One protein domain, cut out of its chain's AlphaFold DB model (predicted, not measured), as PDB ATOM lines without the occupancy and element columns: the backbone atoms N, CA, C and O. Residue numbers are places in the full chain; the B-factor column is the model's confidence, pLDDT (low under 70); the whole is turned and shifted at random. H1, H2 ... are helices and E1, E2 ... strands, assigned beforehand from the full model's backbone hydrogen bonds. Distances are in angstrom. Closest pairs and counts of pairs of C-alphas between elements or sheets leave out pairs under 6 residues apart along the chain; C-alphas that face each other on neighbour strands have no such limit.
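What this domain is: This is residues 11 to 116 of the 123 residues of an uncharacterized protein of Bacteroidetes bacterium (UniProt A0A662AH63). A strongly twisted sheet of five strands curls round the helix H2 on one face, while H1 covers part of the opposite face, which makes three layers. A third helix, H3, comes after a long unnamed stretch, residues 92 to 104, and only grazes the sheet. The printed part has 106 residues, with the named elements E1, E2, H1, E3, E4, H2, E5 and H3 in that order; the sheet runs E1, E2, E4, E3, E5, antiparallel throughout. The class is mixed, helices and strands, and the whole is compact, with a radius of gyration of the C-alphas of 12.6 A and spans of 36 by 31 by 23 A.

Where its parts are: E1, residues 11 to 16, is 15.2 A long and begins at C-alpha 11 (167.422, 104.137, 106.140). E2, residues 23 to 28, is 16.4 A long. H1, residues 32 to 42, is 15.5 A long. E3, residues 47 to 52, measures 16.5 A, and E4, residues 57 to 62, 17.1 A. H2, residues 67 to 75, is 11.3 A long and begins at C-alpha 67 (151.320, 104.969, 101.955). E5, residues 86 to 91, is 15.8 A long. H3, residues 105 to 112, is 10.3 A long and ends at C-alpha 112 (155.796, 114.018, 118.849).

How they stand to each other: E1 and E2 form a hairpin, with N 12 and O 26 2.9 A apart, within hydrogen-bond range. E2 and E4 are antiparallel at 155 degrees, with N 60 and O 27 at 2.8 A. E3 and E4 form a hairpin, with N 59 and O 50 at 2.7 A. E3 and the edge strand E5 are antiparallel, with N 91 and O 47 at 3.0 A. The sheet curls round H2; the closest C-alphas of E1 and H2, those of Ala 15 and Ala 70, are 6.3 A apart. H1 is on the opposite face at a height over the sheet of 9.0 A, over E4 and along the strands, at 21 degrees to E4 on the local plane; it is only just not over E3, on which 2 of its C-alphas fall. E2, H1, E3 and E4, H2, E5 are split strand-helix-strand units, each with another strand between its two strands and a right-handed crossover. H3 grazes the sheet with residues 107 to 111. In H2 and H3 every O i to N i+4 pair is within hydrogen-bond range, and in H1 6 of 7 are.

The domain as a whole: The C-alphas farthest apart, those of Lys 21 and Ala 106, are 36.5 A apart. The printed part has no cut. The link from E5 to H3 is long, with 13 residues; residues 97 to 98 in it pair antiparallel with residues 90 to 91 of E5. Mean pLDDT of the printed part is 77.1, and residues 78 to 105, 107 to 108 and 115 are under 70.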
ATOM      1  N   PHE A  11     167.937 104.429 107.469       84.31
ATOM      2  CA  PHE A  11     167.422 104.137 106.140       84.31
ATOM      3  C   PHE A  11     166.822 102.729 106.154       84.31
ATOM      4  O   PHE A  11     167.532 101.767 106.444       84.31
ATOM      5  N   GLU A  12     165.527 102.614 105.865       87.50
ATOM      6  CA  GLU A  12     164.836 101.325 105.888       87.50
ATOM      7  C   GLU A  12     164.880 100.671 104.505       87.50
ATOM      8  O   GLU A  12     165.342  99.541 104.364       87.50
ATOM      9  N   ASP A  13     164.397 101.370 103.471       90.56
ATOM     10  CA  ASP A  13     164.376 100.849 102.103       90.56
ATOM     11  C   ASP A  13     164.035 101.932 101.062       90.56
ATOM     12  O   ASP A  13     163.733 103.082 101.383       90.56
ATOM     13  N   TYR A  14     164.028 101.538  99.792       90.69
ATOM     14  CA  TYR A  14     163.528 102.305  98.662       90.69
ATOM     15  C   TYR A  14     162.182 101.769  98.169       90.69
ATOM     16  O   TYR A  14     161.976 100.557  98.036       90.69
ATOM     17  N   ALA A  15     161.285 102.671  97.772       90.19
ATOM     18  CA  ALA A  15     160.068 102.297  97.062       90.19
ATOM     19  C   ALA A  15     159.799 103.199  95.857       90.19
ATOM     20  O   ALA A  15     160.127 104.387  95.825       90.19
ATOM     21  N   LYS A  16     159.194 102.598  94.833       91.00
ATOM     22  CA  LYS A  16     158.832 103.282  93.597       91.00
ATOM     23  C   LYS A  16     157.480 103.959  93.770       91.00
ATOM     24  O   LYS A  16     156.521 103.324  94.205       91.00
ATOM     25  N   ALA A  17     157.392 105.231  93.403       88.44
ATOM     26  CA  ALA A  17     156.103 105.902  93.365       88.44
ATOM     27  C   ALA A  17     155.233 105.322  92.230       88.44
ATOM     28  O   ALA A  17     155.739 105.003  91.156       88.44
ATOM     29  N   PRO A  18     153.913 105.184  92.416       83.19
ATOM     30  CA  PRO A  18     153.062 104.557  91.404       83.19
ATOM     31  C   PRO A  18     152.817 105.466  90.193       83.19
ATOM     32  O   PRO A  18     152.640 104.979  89.080       83.19
ATOM     33  N   TYR A  19     152.850 106.789  90.392       83.00
ATOM     34  CA  TYR A  19     152.582 107.787  89.348       83.00
ATOM     35  C   TYR A  19     153.842 108.455  88.793       83.00
ATOM     36  O   TYR A  19     153.758 109.285  87.892       83.00
ATOM     37  N   SER A  20     155.022 108.102  89.307       79.56
ATOM     38  CA  SER A  20     156.293 108.579  88.769       79.56
ATOM     39  C   SER A  20     157.265 107.408  88.650       79.56
ATOM     40  O   SER A  20     157.271 106.494  89.461       79.56
ATOM     41  N   LYS A  21     158.136 107.398  87.638       81.38
ATOM     42  CA  LYS A  21     159.199 106.375  87.554       81.38
ATOM     43  C   LYS A  21     160.297 106.575  88.615       81.38
ATOM     44  O   LYS A  21     161.311 105.889  88.558       81.38
ATOM     45  N   LYS A  22     160.107 107.514  89.548       89.88
ATOM     46  CA  LYS A  22     161.074 107.860  90.582       89.88
ATOM     47  C   LYS A  22     160.981 106.889  91.753       89.88
ATOM     48  O   LYS A  22     159.929 106.318  92.051       89.88
ATOM     49  N   VAL A  23     162.123 106.722  92.394       90.12
ATOM     50  CA  VAL A  23     162.307 105.914  93.590       90.12
ATOM     51  C   VAL A  23     162.621 106.875  94.724       90.12
ATOM     52  O   VAL A  23     163.407 107.800  94.534       90.12
ATOM     53  N   TYR A  24     161.979 106.672  95.869       91.25
ATOM     54  CA  TYR A  24     162.137 107.517  97.047       91.25
ATOM     55  C   TYR A  24     162.590 106.672  98.231       91.25
ATOM     56  O   TYR A  24     162.214 105.497  98.333       91.25
ATOM     57  N   GLY A  25     163.409 107.271  99.093       90.75
ATOM     58  CA  GLY A  25     163.836 106.652 100.337       90.75
ATOM     59  C   GLY A  25     162.696 106.587 101.350       90.75
ATOM     60  O   GLY A  25     161.784 107.421 101.353       90.75
ATOM     61  N   ILE A  26     162.751 105.568 102.200       91.88
ATOM     62  CA  ILE A  26     161.912 105.428 103.381       91.88
ATOM     63  C   ILE A  26     162.837 105.472 104.591       91.88
ATOM     64  O   ILE A  26     163.674 104.592 104.787       91.88
ATOM     65  N   TYR A  27     162.667 106.515 105.391       91.88
ATOM     66  CA  TYR A  27     163.491 106.809 106.553       91.88
ATOM     67  C   TYR A  27     162.725 106.448 107.812       91.88
ATOM     68  O   TYR A  27     161.542 106.767 107.938       91.88
ATOM     69  N   LYS A  28     163.386 105.779 108.743       90.62
ATOM     70  CA  LYS A  28     162.805 105.267 109.974       90.62
ATOM     71  C   LYS A  28     163.335 106.041 111.176       90.62
ATOM     72  O   LYS A  28     164.535 106.248 111.301       90.62
ATOM     73  N   ASN A  29     162.426 106.415 112.070       88.75
ATOM     74  CA  ASN A  29     162.643 107.139 113.320       88.75
ATOM     75  C   ASN A  29     163.493 108.416 113.187       88.75
ATOM     76  O   ASN A  29     164.373 108.632 114.017       88.75
ATOM     77  N   PRO A  30     163.246 109.288 112.188       85.81
ATOM     78  CA  PRO A  30     164.000 110.527 112.106       85.81
ATOM     79  C   PRO A  30     163.632 111.459 113.267       85.81
ATOM     80  O   PRO A  30     162.459 111.641 113.596       85.81
ATOM     81  N   THR A  31     164.622 112.113 113.860       83.31
ATOM     82  CA  THR A  31     164.420 113.258 114.748       83.31
ATOM     83  C   THR A  31     163.806 114.435 114.001       83.31
ATOM     84  O   THR A  31     163.853 114.559 112.777       83.31
ATOM     85  N   SER A  32     163.314 115.409 114.766       76.00
ATOM     86  CA  SER A  32     162.887 116.701 114.218       76.00
ATOM     87  C   SER A  32     163.982 117.450 113.435       76.00
ATOM     88  O   SER A  32     163.641 118.262 112.577       76.00
ATOM     89  N   ASN A  33     165.272 117.237 113.726       79.00
ATOM     90  CA  ASN A  33     166.363 117.873 112.977       79.00
ATOM     91  C   ASN A  33     166.616 117.138 111.657       79.00
ATOM     92  O   ASN A  33     166.604 117.781 110.612       79.00
ATOM     93  N   GLU A  34     166.717 115.810 111.703       81.69
ATOM     94  CA  GLU A  34     166.856 114.945 110.523       81.69
ATOM     95  C   GLU A  34     165.701 115.152 109.537       81.69
ATOM     96  O   GLU A  34     165.921 115.412 108.360       81.69
ATOM     97  N   LEU A  35     164.458 115.219 110.030       80.62
ATOM     98  CA  LEU A  35     163.294 115.582 109.219       80.62
ATOM     99  C   LEU A  35     163.474 116.903 108.464       80.62
ATOM    100  O   LEU A  35     163.084 117.006 107.304       80.62
ATOM    101  N   ARG A  36     164.031 117.940 109.105       78.69
ATOM    102  CA  ARG A  36     164.263 119.231 108.436       78.69
ATOM    103  C   ARG A  36     165.344 119.124 107.372       78.69
ATOM    104  O   ARG A  36     165.231 119.806 106.355       78.69
ATOM    105  N   ASP A  37     166.368 118.318 107.603       83.31
ATOM    106  CA  ASP A  37     167.461 118.146 106.651       83.31
ATOM    107  C   ASP A  37     167.003 117.315 105.445       83.31
ATOM    108  O   ASP A  37     167.136 117.790 104.316       83.31
ATOM    109  N   LEU A  38     166.255 116.226 105.663       81.12
ATOM    110  CA  LEU A  38     165.567 115.471 104.607       81.12
ATOM    111  C   LEU A  38     164.661 116.364 103.740       81.12
ATOM    112  O   LEU A  38     164.623 116.236 102.517       81.12
ATOM    113  N   ILE A  39     163.945 117.322 104.343       77.75
ATOM    114  CA  ILE A  39     163.109 118.294 103.612       77.75
ATOM    115  C   ILE A  39     163.939 119.210 102.717       77.75
ATOM    116  O   ILE A  39     163.499 119.539 101.610       77.75
ATOM    117  N   LYS A  40     165.106 119.659 103.181       79.31
ATOM    118  CA  LYS A  40     165.989 120.521 102.383       79.31
ATOM    119  C   LYS A  40     166.615 119.750 101.226       79.31
ATOM    120  O   LYS A  40     166.743 120.315 100.138       79.31
ATOM    121  N   GLU A  41     166.991 118.498 101.465       81.94
ATOM    122  CA  GLU A  41     167.670 117.639 100.496       81.94
ATOM    123  C   GLU A  41     166.714 117.129  99.417       81.94
ATOM    124  O   GLU A  41     166.923 117.394  98.232       81.94
ATOM    125  N   GLU A  42     165.618 116.475  99.810       78.75
ATOM    126  CA  GLU A  42     164.663 115.897  98.859       78.75
ATOM    127  C   GLU A  42     163.736 116.941  98.217       78.75
ATOM    128  O   GLU A  42     163.113 116.677  97.185       78.75
ATOM    129  N   LYS A  43     163.611 118.125  98.835       79.50
ATOM    130  CA  LYS A  43     162.715 119.221  98.422       79.50
ATOM    131  C   LYS A  43     161.279 118.772  98.089       79.50
ATOM    132  O   LYS A  43     160.716 119.240  97.092       79.50
ATOM    133  N   PRO A  44     160.633 117.902  98.888       76.50
ATOM    134  CA  PRO A  44     159.279 117.482  98.587       76.50
ATOM    135  C   PRO A  44     158.277 118.604  98.866       76.50
ATOM    136  O   PRO A  44     158.509 119.511  99.672       76.50
ATOM    137  N   ILE A  45     157.094 118.502  98.254       74.00
ATOM    138  CA  ILE A  45     155.947 119.344  98.626       74.00
ATOM    139  C   ILE A  45     155.574 119.083 100.096       74.00
ATOM    140  O   ILE A  45     155.246 120.013 100.834       74.00
ATOM    141  N   SER A  46     155.653 117.820 100.527       77.19
ATOM    142  CA  SER A  46     155.489 117.388 101.915       77.19
ATOM    143  C   SER A  46     156.058 115.978 102.121       77.19
ATOM    144  O   SER A  46     156.310 115.272 101.150       77.19
ATOM    145  N   PHE A  47     156.217 115.528 103.362       83.44
ATOM    146  CA  PHE A  47     156.478 114.113 103.641       83.44
ATOM    147  C   PHE A  47     155.202 113.417 104.090       83.44
ATOM    148  O   PHE A  47     154.392 114.006 104.803       83.44
ATOM    149  N   ARG A  48     155.034 112.160 103.696       85.88
ATOM    150  CA  ARG A  48     154.055 111.241 104.275       85.88
ATOM    151  C   ARG A  48     154.690 110.473 105.416       85.88
ATOM    152  O   ARG A  48     155.906 110.299 105.454       85.88
ATOM    153  N   VAL A  49     153.841 110.025 106.333       85.06
ATOM    154  CA  VAL A  49     154.271 109.326 107.541       85.06
ATOM    155  C   VAL A  49     153.441 108.062 107.735       85.06
ATOM    156  O   VAL A  49     152.215 108.114 107.613       85.06
ATOM    157  N   LEU A  50     154.107 106.952 108.051       85.62
ATOM    158  CA  LEU A  50     153.518 105.719 108.576       85.62
ATOM    159  C   LEU A  50     154.018 105.490 109.996       85.62
ATOM    160  O   LEU A  50     155.210 105.591 110.247       85.62
ATOM    161  N   ILE A  51     153.124 105.155 110.917       83.38
ATOM    162  CA  ILE A  51     153.481 104.928 112.323       83.38
ATOM    163  C   ILE A  51     153.079 103.506 112.706       83.38
ATOM    164  O   ILE A  51     151.899 103.198 112.607       83.38
ATOM    165  N   ASP A  52     154.004 102.650 113.152       84.94
ATOM    166  CA  ASP A  52     153.682 101.356 113.782       84.94
ATOM    167  C   ASP A  52     153.613 101.543 115.303       84.94
ATOM    168  O   ASP A  52     154.639 101.496 115.985       84.94
ATOM    169  N   LYS A  53     152.407 101.720 115.867       77.25
ATOM    170  CA  LYS A  53     152.249 101.951 117.321       77.25
ATOM    171  C   LYS A  53     152.750 100.787 118.177       77.25
ATOM    172  O   LYS A  53     153.153 100.999 119.315       77.25
ATOM    173  N   LYS A  54     152.750  99.555 117.646       80.75
ATOM    174  CA  LYS A  54     153.206  98.376 118.399       80.75
ATOM    175  C   LYS A  54     154.716  98.413 118.616       80.75
ATOM    176  O   LYS A  54     155.186  98.041 119.686       80.75
ATOM    177  N   LYS A  55     155.459  98.828 117.591       83.38
ATOM    178  CA  LYS A  55     156.922  98.940 117.641       83.38
ATOM    179  C   LYS A  55     157.403 100.322 118.080       83.38
ATOM    180  O   LYS A  55     158.567 100.455 118.427       83.38
ATOM    181  N   LYS A  56     156.504 101.311 118.089       82.38
ATOM    182  CA  LYS A  56     156.813 102.740 118.238       82.38
ATOM    183  C   LYS A  56     157.764 103.247 117.152       82.38
ATOM    184  O   LYS A  56     158.606 104.098 117.404       82.38
ATOM    185  N   ASP A  57     157.600 102.710 115.944       87.31
ATOM    186  CA  ASP A  57     158.397 103.093 114.783       87.31
ATOM    187  C   ASP A  57     157.641 104.119 113.929       87.31
ATOM    188  O   ASP A  57     156.437 103.984 113.692       87.31
ATOM    189  N   ILE A  58     158.356 105.125 113.436       86.12
ATOM    190  CA  ILE A  58     157.865 106.160 112.528       86.12
ATOM    191  C   ILE A  58     158.635 106.042 111.225       86.12
ATOM    192  O   ILE A  58     159.856 106.090 111.216       86.12
ATOM    193  N   TYR A  59     157.926 105.951 110.114       89.69
ATOM    194  CA  TYR A  59     158.500 105.896 108.782       89.69
ATOM    195  C   TYR A  59     158.073 107.124 108.001       89.69
ATOM    196  O   TYR A  59     156.890 107.461 107.965       89.69
ATOM    197  N   VAL A  60     159.028 107.778 107.360       89.56
ATOM    198  CA  VAL A  60     158.843 109.043 106.664       89.56
ATOM    199  C   VAL A  60     159.368 108.901 105.247       89.56
ATOM    200  O   VAL A  60     160.429 108.327 105.017       89.56
ATOM    201  N   PHE A  61     158.589 109.377 104.284       90.31
ATOM    202  CA  PHE A  61     158.915 109.239 102.869       90.31
ATOM    203  C   PHE A  61     158.205 110.292 102.027       90.31
ATOM    204  O   PHE A  61     157.189 110.869 102.431       90.31
ATOM    205  N   ASN A  62     158.780 110.580 100.867       89.81
ATOM    206  CA  ASN A  62     158.330 111.645  99.982       89.81
ATOM    207  C   ASN A  62     156.817 111.580  99.698       89.81
ATOM    208  O   ASN A  62     156.261 110.494  99.515       89.81
ATOM    209  N   SER A  63     156.130 112.727  99.611       86.75
ATOM    210  CA  SER A  63     154.685 112.751  99.340       86.75
ATOM    211  C   SER A  63     154.265 112.137  98.007       86.75
ATOM    212  O   SER A  63     153.084 111.806  97.854       86.75
ATOM    213  N   ASP A  64     155.193 111.976  97.068       87.44
ATOM    214  CA  ASP A  64     154.949 111.301  95.792       87.44
ATOM    215  C   ASP A  64     154.856 109.771  95.945       87.44
ATOM    216  O   ASP A  64     154.183 109.106  95.153       87.44
ATOM    217  N   LEU A  65     155.470 109.198  96.987       88.94
ATOM    218  CA  LEU A  65     155.345 107.784  97.333       88.94
ATOM    219  C   LEU A  65     154.063 107.555  98.148       88.94
ATOM    220  O   LEU A  65     153.856 108.169  99.189       88.94
ATOM    221  N   LEU A  66     153.166 106.668  97.705       87.19
ATOM    222  CA  LEU A  66     151.922 106.413  98.442       87.19
ATOM    223  C   LEU A  66     152.156 105.578  99.709       87.19
ATOM    224  O   LEU A  66     153.013 104.700  99.734       87.19
ATOM    225  N   HIS A  67     151.301 105.770 100.724       85.94
ATOM    226  CA  HIS A  67     151.320 104.969 101.955       85.94
ATOM    227  C   HIS A  67     151.213 103.465 101.676       85.94
ATOM    228  O   HIS A  67     151.880 102.686 102.340       85.94
ATOM    229  N   ALA A  68     150.415 103.057 100.683       85.00
ATOM    230  CA  ALA A  68     150.269 101.650 100.311       85.00
ATOM    231  C   ALA A  68     151.568 101.045  99.756       85.00
ATOM    232  O   ALA A  68     151.882  99.902 100.073       85.00
ATOM    233  N   GLU A  69     152.338 101.811  98.976       89.62
ATOM    234  CA  GLU A  69     153.614 101.348  98.421       89.62
ATOM    235  C   GLU A  69     154.688 101.264  99.504       89.62
ATOM    236  O   GLU A  69     155.384 100.256  99.609       89.62
ATOM    237  N   ALA A  70     154.767 102.282 100.366       88.94
ATOM    238  CA  ALA A  70     155.656 102.255 101.520       88.94
ATOM    239  C   ALA A  70     155.300 101.098 102.474       88.94
ATOM    240  O   ALA A  70     156.170 100.320 102.851       88.94
ATOM    241  N   ALA A  71     154.018 100.901 102.795       87.00
ATOM    242  CA  ALA A  71     153.567  99.806 103.654       87.00
ATOM    243  C   ALA A  71     153.842  98.429 103.036       87.00
ATOM    244  O   ALA A  71     154.303  97.524 103.731       87.00
ATOM    245  N   LYS A  72     153.627  98.272 101.722       88.25
ATOM    246  CA  LYS A  72     153.957  97.031 101.010       88.25
ATOM    247  C   LYS A  72     155.441  96.726 101.113       88.25
ATOM    248  O   LYS A  72     155.810  95.570 101.281       88.25
ATOM    249  N   LYS A  73     156.274  97.757 101.016       90.25
ATOM    250  CA  LYS A  73     157.721  97.617 101.053       90.25
ATOM    251  C   LYS A  73     158.236  97.255 102.450       90.25
ATOM    252  O   LYS A  73     159.010  96.317 102.570       90.25
ATOM    253  N   ILE A  74     157.759  97.944 103.484       88.25
ATOM    254  CA  ILE A  74     158.237  97.780 104.868       88.25
ATOM    255  C   ILE A  74     157.606  96.553 105.538       88.25
ATOM    256  O   ILE A  74     158.254  95.833 106.293       88.25
ATOM    257  N   PHE A  75     156.318  96.310 105.286       85.38
ATOM    258  CA  PHE A  75     155.535  95.318 106.023       85.38
ATOM    259  C   PHE A  75     155.019  94.157 105.164       85.38
ATOM    260  O   PHE A  75     154.408  93.234 105.700       85.38
ATOM    261  N   GLY A  76     155.224  94.188 103.845       84.62
ATOM    262  CA  GLY A  76     154.770  93.135 102.932       84.62
ATOM    263  C   GLY A  76     153.278  93.180 102.575       84.62
ATOM    264  O   GLY A  76     152.797  92.279 101.891       84.62
ATOM    265  N   PHE A  77     152.525  94.204 102.997       79.88
ATOM    266  CA  PHE A  77     151.096  94.343 102.682       79.88
ATOM    267  C   PHE A  77     150.709  95.764 102.260       79.88
ATOM    268  O   PHE A  77     151.233  96.753 102.757       79.88
ATOM    269  N   THR A  78     149.732  95.870 101.358       69.75
ATOM    270  CA  THR A  78     149.211  97.149 100.837       69.75
ATOM    271  C   THR A  78     148.049  97.708 101.659       69.75
ATOM    272  O   THR A  78     147.716  98.888 101.539       69.75
ATOM    273  N   SER A  79     147.410  96.877 102.491       61.41
ATOM    274  CA  SER A  79     146.253  97.281 103.293       61.41
ATOM    275  C   SER A  79     146.694  97.987 104.570       61.41
ATOM    276  O   SER A  79     146.816  97.399 105.641       61.41
ATOM    277  N   VAL A  80     146.880  99.294 104.452       58.03
ATOM    278  CA  VAL A  80     147.050 100.219 105.582       58.03
ATOM    279  C   VAL A  80     145.703 100.586 106.240       58.03
ATOM    280  O   VAL A  80     145.618 101.490 107.063       58.03
ATOM    281  N   GLY A  81     144.620  99.890 105.866       48.06
ATOM    282  CA  GLY A  81     143.237 100.208 106.229       48.06
ATOM    283  C   GLY A  81     142.725  99.618 107.547       48.06
ATOM    284  O   GLY A  81     141.563  99.841 107.882       48.06
ATOM    285  N   LYS A  82     143.536  98.880 108.318       48.81
ATOM    286  CA  LYS A  82     143.127  98.438 109.663       48.81
ATOM    287  C   LYS A  82     143.519  99.499 110.693       48.81
ATOM    288  O   LYS A  82     144.679  99.602 111.082       48.81
ATOM    289  N   ARG A  83     142.504 100.271 111.080       51.66
ATOM    290  CA  ARG A  83     142.499 101.528 111.852       51.66
ATOM    291  C   ARG A  83     143.217 101.529 113.214       51.66
ATOM    292  O   ARG A  83     143.320 102.602 113.789       51.66
ATOM    293  N   ASP A  84     143.762 100.407 113.684       56.50
ATOM    294  CA  ASP A  84     144.309 100.314 115.049       56.50
ATOM    295  C   ASP A  84     145.841 100.287 115.124       56.50
ATOM    296  O   ASP A  84     146.404 100.523 116.191       56.50
ATOM    297  N   ARG A  85     146.545  99.978 114.024       61.47
ATOM    298  CA  ARG A  85     148.008  99.776 114.067       61.47
ATOM    299  C   ARG A  85     148.819 100.834 113.332       61.47
ATOM    300  O   ARG A  85     149.931 101.126 113.768       61.47
ATOM    301  N   PHE A  86     148.274 101.377 112.241       63.53
ATOM    302  CA  PHE A  86     148.988 102.303 111.370       63.53
ATOM    303  C   PHE A  86     148.257 103.628 111.231       63.53
ATOM    304  O   PHE A  86     147.109 103.668 110.793       63.53
ATOM    305  N   HIS A  87     148.953 104.713 111.564       66.38
ATOM    306  CA  HIS A  87     148.464 106.068 111.338       66.38
ATOM    307  C   HIS A  87     149.160 106.718 110.147       66.38
ATOM    308  O   HIS A  87     150.339 106.473 109.888       66.38
ATOM    309  N   HIS A  88     148.408 107.573 109.452       66.25
ATOM    310  CA  HIS A  88     148.887 108.351 108.317       66.25
ATOM    311  C   HIS A  88     149.033 109.816 108.700       66.25
ATOM    312  O   HIS A  88     148.081 110.432 109.187       66.25
ATOM    313  N   GLY A  89     150.190 110.390 108.400       65.69
ATOM    314  CA  GLY A  89     150.478 111.788 108.691       65.69
ATOM    315  C   GLY A  89     151.091 112.535 107.522       65.69
ATOM    316  O   GLY A  89     151.434 111.956 106.490       65.69
ATOM    317  N   ILE A  90     151.228 113.846 107.713       63.59
ATOM    318  CA  ILE A  90     152.089 114.679 106.882       63.59
ATOM    319  C   ILE A  90     153.054 115.452 107.765       63.59
ATOM    320  O   ILE A  90     152.610 116.117 108.699       63.59
ATOM    321  N   ALA A  91     154.342 115.432 107.428       63.97
ATOM    322  CA  ALA A  91     155.301 116.387 107.968       63.97
ATOM    323  C   ALA A  91     155.453 117.574 107.003       63.97
ATOM    324  O   ALA A  91     155.558 117.408 105.783       63.97
ATOM    325  N   ASN A  92     155.400 118.787 107.553       66.00
ATOM    326  CA  ASN A  92     155.581 120.022 106.790       66.00
ATOM    327  C   ASN A  92     157.040 120.491 106.815       66.00
ATOM    328  O   ASN A  92     157.857 119.938 107.543       66.00
ATOM    329  N   LYS A  93     157.336 121.570 106.076       62.75
ATOM    330  CA  LYS A  93     158.687 122.128 105.908       62.75
ATOM    331  C   LYS A  93     159.438 122.475 107.206       62.75
ATOM    332  O   LYS A  93     160.657 122.571 107.181       62.75
ATOM    333  N   ALA A  94     158.738 122.653 108.327       63.66
ATOM    334  CA  ALA A  94     159.334 122.913 109.638       63.66
ATOM    335  C   ALA A  94     159.717 121.632 110.414       63.66
ATOM    336  O   ALA A  94     160.205 121.726 111.542       63.66
ATOM    337  N   GLY A  95     159.482 120.444 109.845       61.38
ATOM    338  CA  GLY A  95     159.669 119.157 110.522       61.38
ATOM    339  C   GLY A  95     158.549 118.821 111.511       61.38
ATOM    340  O   GLY A  95     158.705 117.921 112.327       61.38
ATOM    341  N   THR A  96     157.420 119.539 111.471       66.75
ATOM    342  CA  THR A  96     156.279 119.277 112.360       66.75
ATOM    343  C   THR A  96     155.212 118.432 111.673       66.75
ATOM    344  O   THR A  96     154.850 118.671 110.512       66.75
ATOM    345  N   LEU A  97     154.687 117.450 112.412       68.44
ATOM    346  CA  LEU A  97     153.545 116.643 111.995       68.44
ATOM    347  C   LEU A  97     152.281 117.511 111.974       68.44
ATOM    348  O   LEU A  97     152.004 118.248 112.919       68.44
ATOM    349  N   ARG A  98     151.506 117.442 110.889       64.88
ATOM    350  CA  ARG A  98     150.208 118.114 110.773       64.88
ATOM    351  C   ARG A  98     149.055 117.139 110.932       64.88
ATOM    352  O   ARG A  98     149.090 116.020 110.421       64.88
ATOM    353  N   LYS A  99     147.988 117.653 111.546       55.75
ATOM    354  CA  LYS A  99     146.663 117.038 111.591       55.75
ATOM    355  C   LYS A  99     146.190 116.726 110.172       55.75
ATOM    356  O   LYS A  99     146.087 117.611 109.322       55.75
ATOM    357  N   ARG A 100     145.911 115.455 109.916       55.09
ATOM    358  CA  ARG A 100     145.161 114.975 108.751       55.09
ATOM    359  C   ARG A 100     144.168 113.930 109.225       55.09
ATOM    360  O   ARG A 100     144.240 113.497 110.366       55.09
ATOM    361  N   THR A 101     143.277 113.524 108.327       45.03
ATOM    362  CA  THR A 101     142.121 112.623 108.493       45.03
ATOM    363  C   THR A 101     142.341 111.360 109.353       45.03
ATOM    364  O   THR A 101     141.365 110.714 109.713       45.03
ATOM    365  N   PHE A 102     143.584 111.000 109.703       51.28
ATOM    366  CA  PHE A 102     143.952 109.780 110.430       51.28
ATOM    367  C   PHE A 102     144.874 109.993 111.650       51.28
ATOM    368  O   PHE A 102     145.270 109.007 112.265       51.28
ATOM    369  N   LEU A 103     145.222 111.234 112.009       59.31
ATOM    370  CA  LEU A 103     145.949 111.570 113.242       59.31
ATOM    371  C   LEU A 103     145.143 112.617 114.012       59.31
ATOM    372  O   LEU A 103     144.989 113.749 113.544       59.31
ATOM    373  N   ASN A 104     144.603 112.231 115.169       64.38
ATOM    374  CA  ASN A 104     143.970 113.173 116.089       64.38
ATOM    375  C   ASN A 104     145.041 113.881 116.952       64.38
ATOM    376  O   ASN A 104     146.226 113.556 116.885       64.38
ATOM    377  N   ASP A 105     144.639 114.867 117.755       67.56
ATOM    378  CA  ASP A 105     145.593 115.671 118.534       67.56
ATOM    379  C   ASP A 105     146.316 114.846 119.620       67.56
ATOM    380  O   ASP A 105     147.462 115.145 119.956       67.56
ATOM    381  N   ALA A 106     145.683 113.781 120.128       70.62
ATOM    382  CA  ALA A 106     146.301 112.868 121.086       70.62
ATOM    383  C   ALA A 106     147.397 112.017 120.426       70.62
ATOM    384  O   ALA A 106     148.499 111.941 120.963       70.62
ATOM    385  N   ASP A 107     147.140 111.470 119.232       68.88
ATOM    386  CA  ASP A 107     148.135 110.716 118.462       68.88
ATOM    387  C   ASP A 107     149.320 111.608 118.059       68.88
ATOM    388  O   ASP A 107     150.470 111.186 118.130       68.88
ATOM    389  N   ILE A 108     149.067 112.868 117.678       69.31
ATOM    390  CA  ILE A 108     150.144 113.825 117.371       69.31
ATOM    391  C   ILE A 108     151.017 114.061 118.601       69.31
ATOM    392  O   ILE A 108     152.239 114.070 118.475       69.31
ATOM    393  N   LYS A 109     150.413 114.247 119.780       72.69
ATOM    394  CA  LYS A 109     151.158 114.461 121.025       72.69
ATOM    395  C   LYS A 109     151.986 113.229 121.402       72.69
ATOM    396  O   LYS A 109     153.159 113.381 121.716       72.69
ATOM    397  N   GLU A 110     151.393 112.037 121.322       73.94
ATOM    398  CA  GLU A 110     152.062 110.761 121.610       73.94
ATOM    399  C   GLU A 110     153.287 110.551 120.706       73.94
ATOM    400  O   GLU A 110     154.368 110.217 121.182       73.94
ATOM    401  N   VAL A 111     153.132 110.798 119.405       70.31
ATOM    402  CA  VAL A 111     154.174 110.557 118.398       70.31
ATOM    403  C   VAL A 111     155.221 111.673 118.385       70.31
ATOM    404  O   VAL A 111     156.389 111.420 118.094       70.31
ATOM    405  N   ALA A 112     154.850 112.908 118.736       71.62
ATOM    406  CA  ALA A 112     155.796 114.018 118.849       71.62
ATOM    407  C   ALA A 112     156.890 113.741 119.891       71.62
ATOM    408  O   ALA A 112     158.026 114.173 119.702       71.62
ATOM    409  N   ASP A 113     156.572 112.997 120.953       72.06
ATOM    410  CA  ASP A 113     157.562 112.584 121.948       72.06
ATOM    411  C   ASP A 113     158.588 111.587 121.386       72.06
ATOM    412  O   ASP A 113     159.720 111.563 121.858       72.06
ATOM    413  N   TRP A 114     158.243 110.817 120.349       72.69
ATOM    414  CA  TRP A 114     159.152 109.848 119.717       72.69
ATOM    415  C   TRP A 114     160.120 110.511 118.727       72.69
ATOM    416  O   TRP A 114     161.176 109.961 118.438       72.69
ATOM    417  N   LEU A 115     159.778 111.702 118.222       68.62
ATOM    418  CA  LEU A 115     160.615 112.501 117.313       68.62
ATOM    419  C   LEU A 115     161.620 113.402 118.051       68.62
ATOM    420  O   LEU A 115     162.370 114.161 117.415       68.62
ATOM    421  N   LYS A 116     161.594 113.393 119.390       70.25
ATOM    422  CA  LYS A 116     162.555 114.124 120.216       70.25
ATOM    423  C   LYS A 116     163.896 113.384 120.209       70.25
ATOM    424  O   LYS A 116     163.908 112.160 120.309       70.25
TER     425      LYS A 116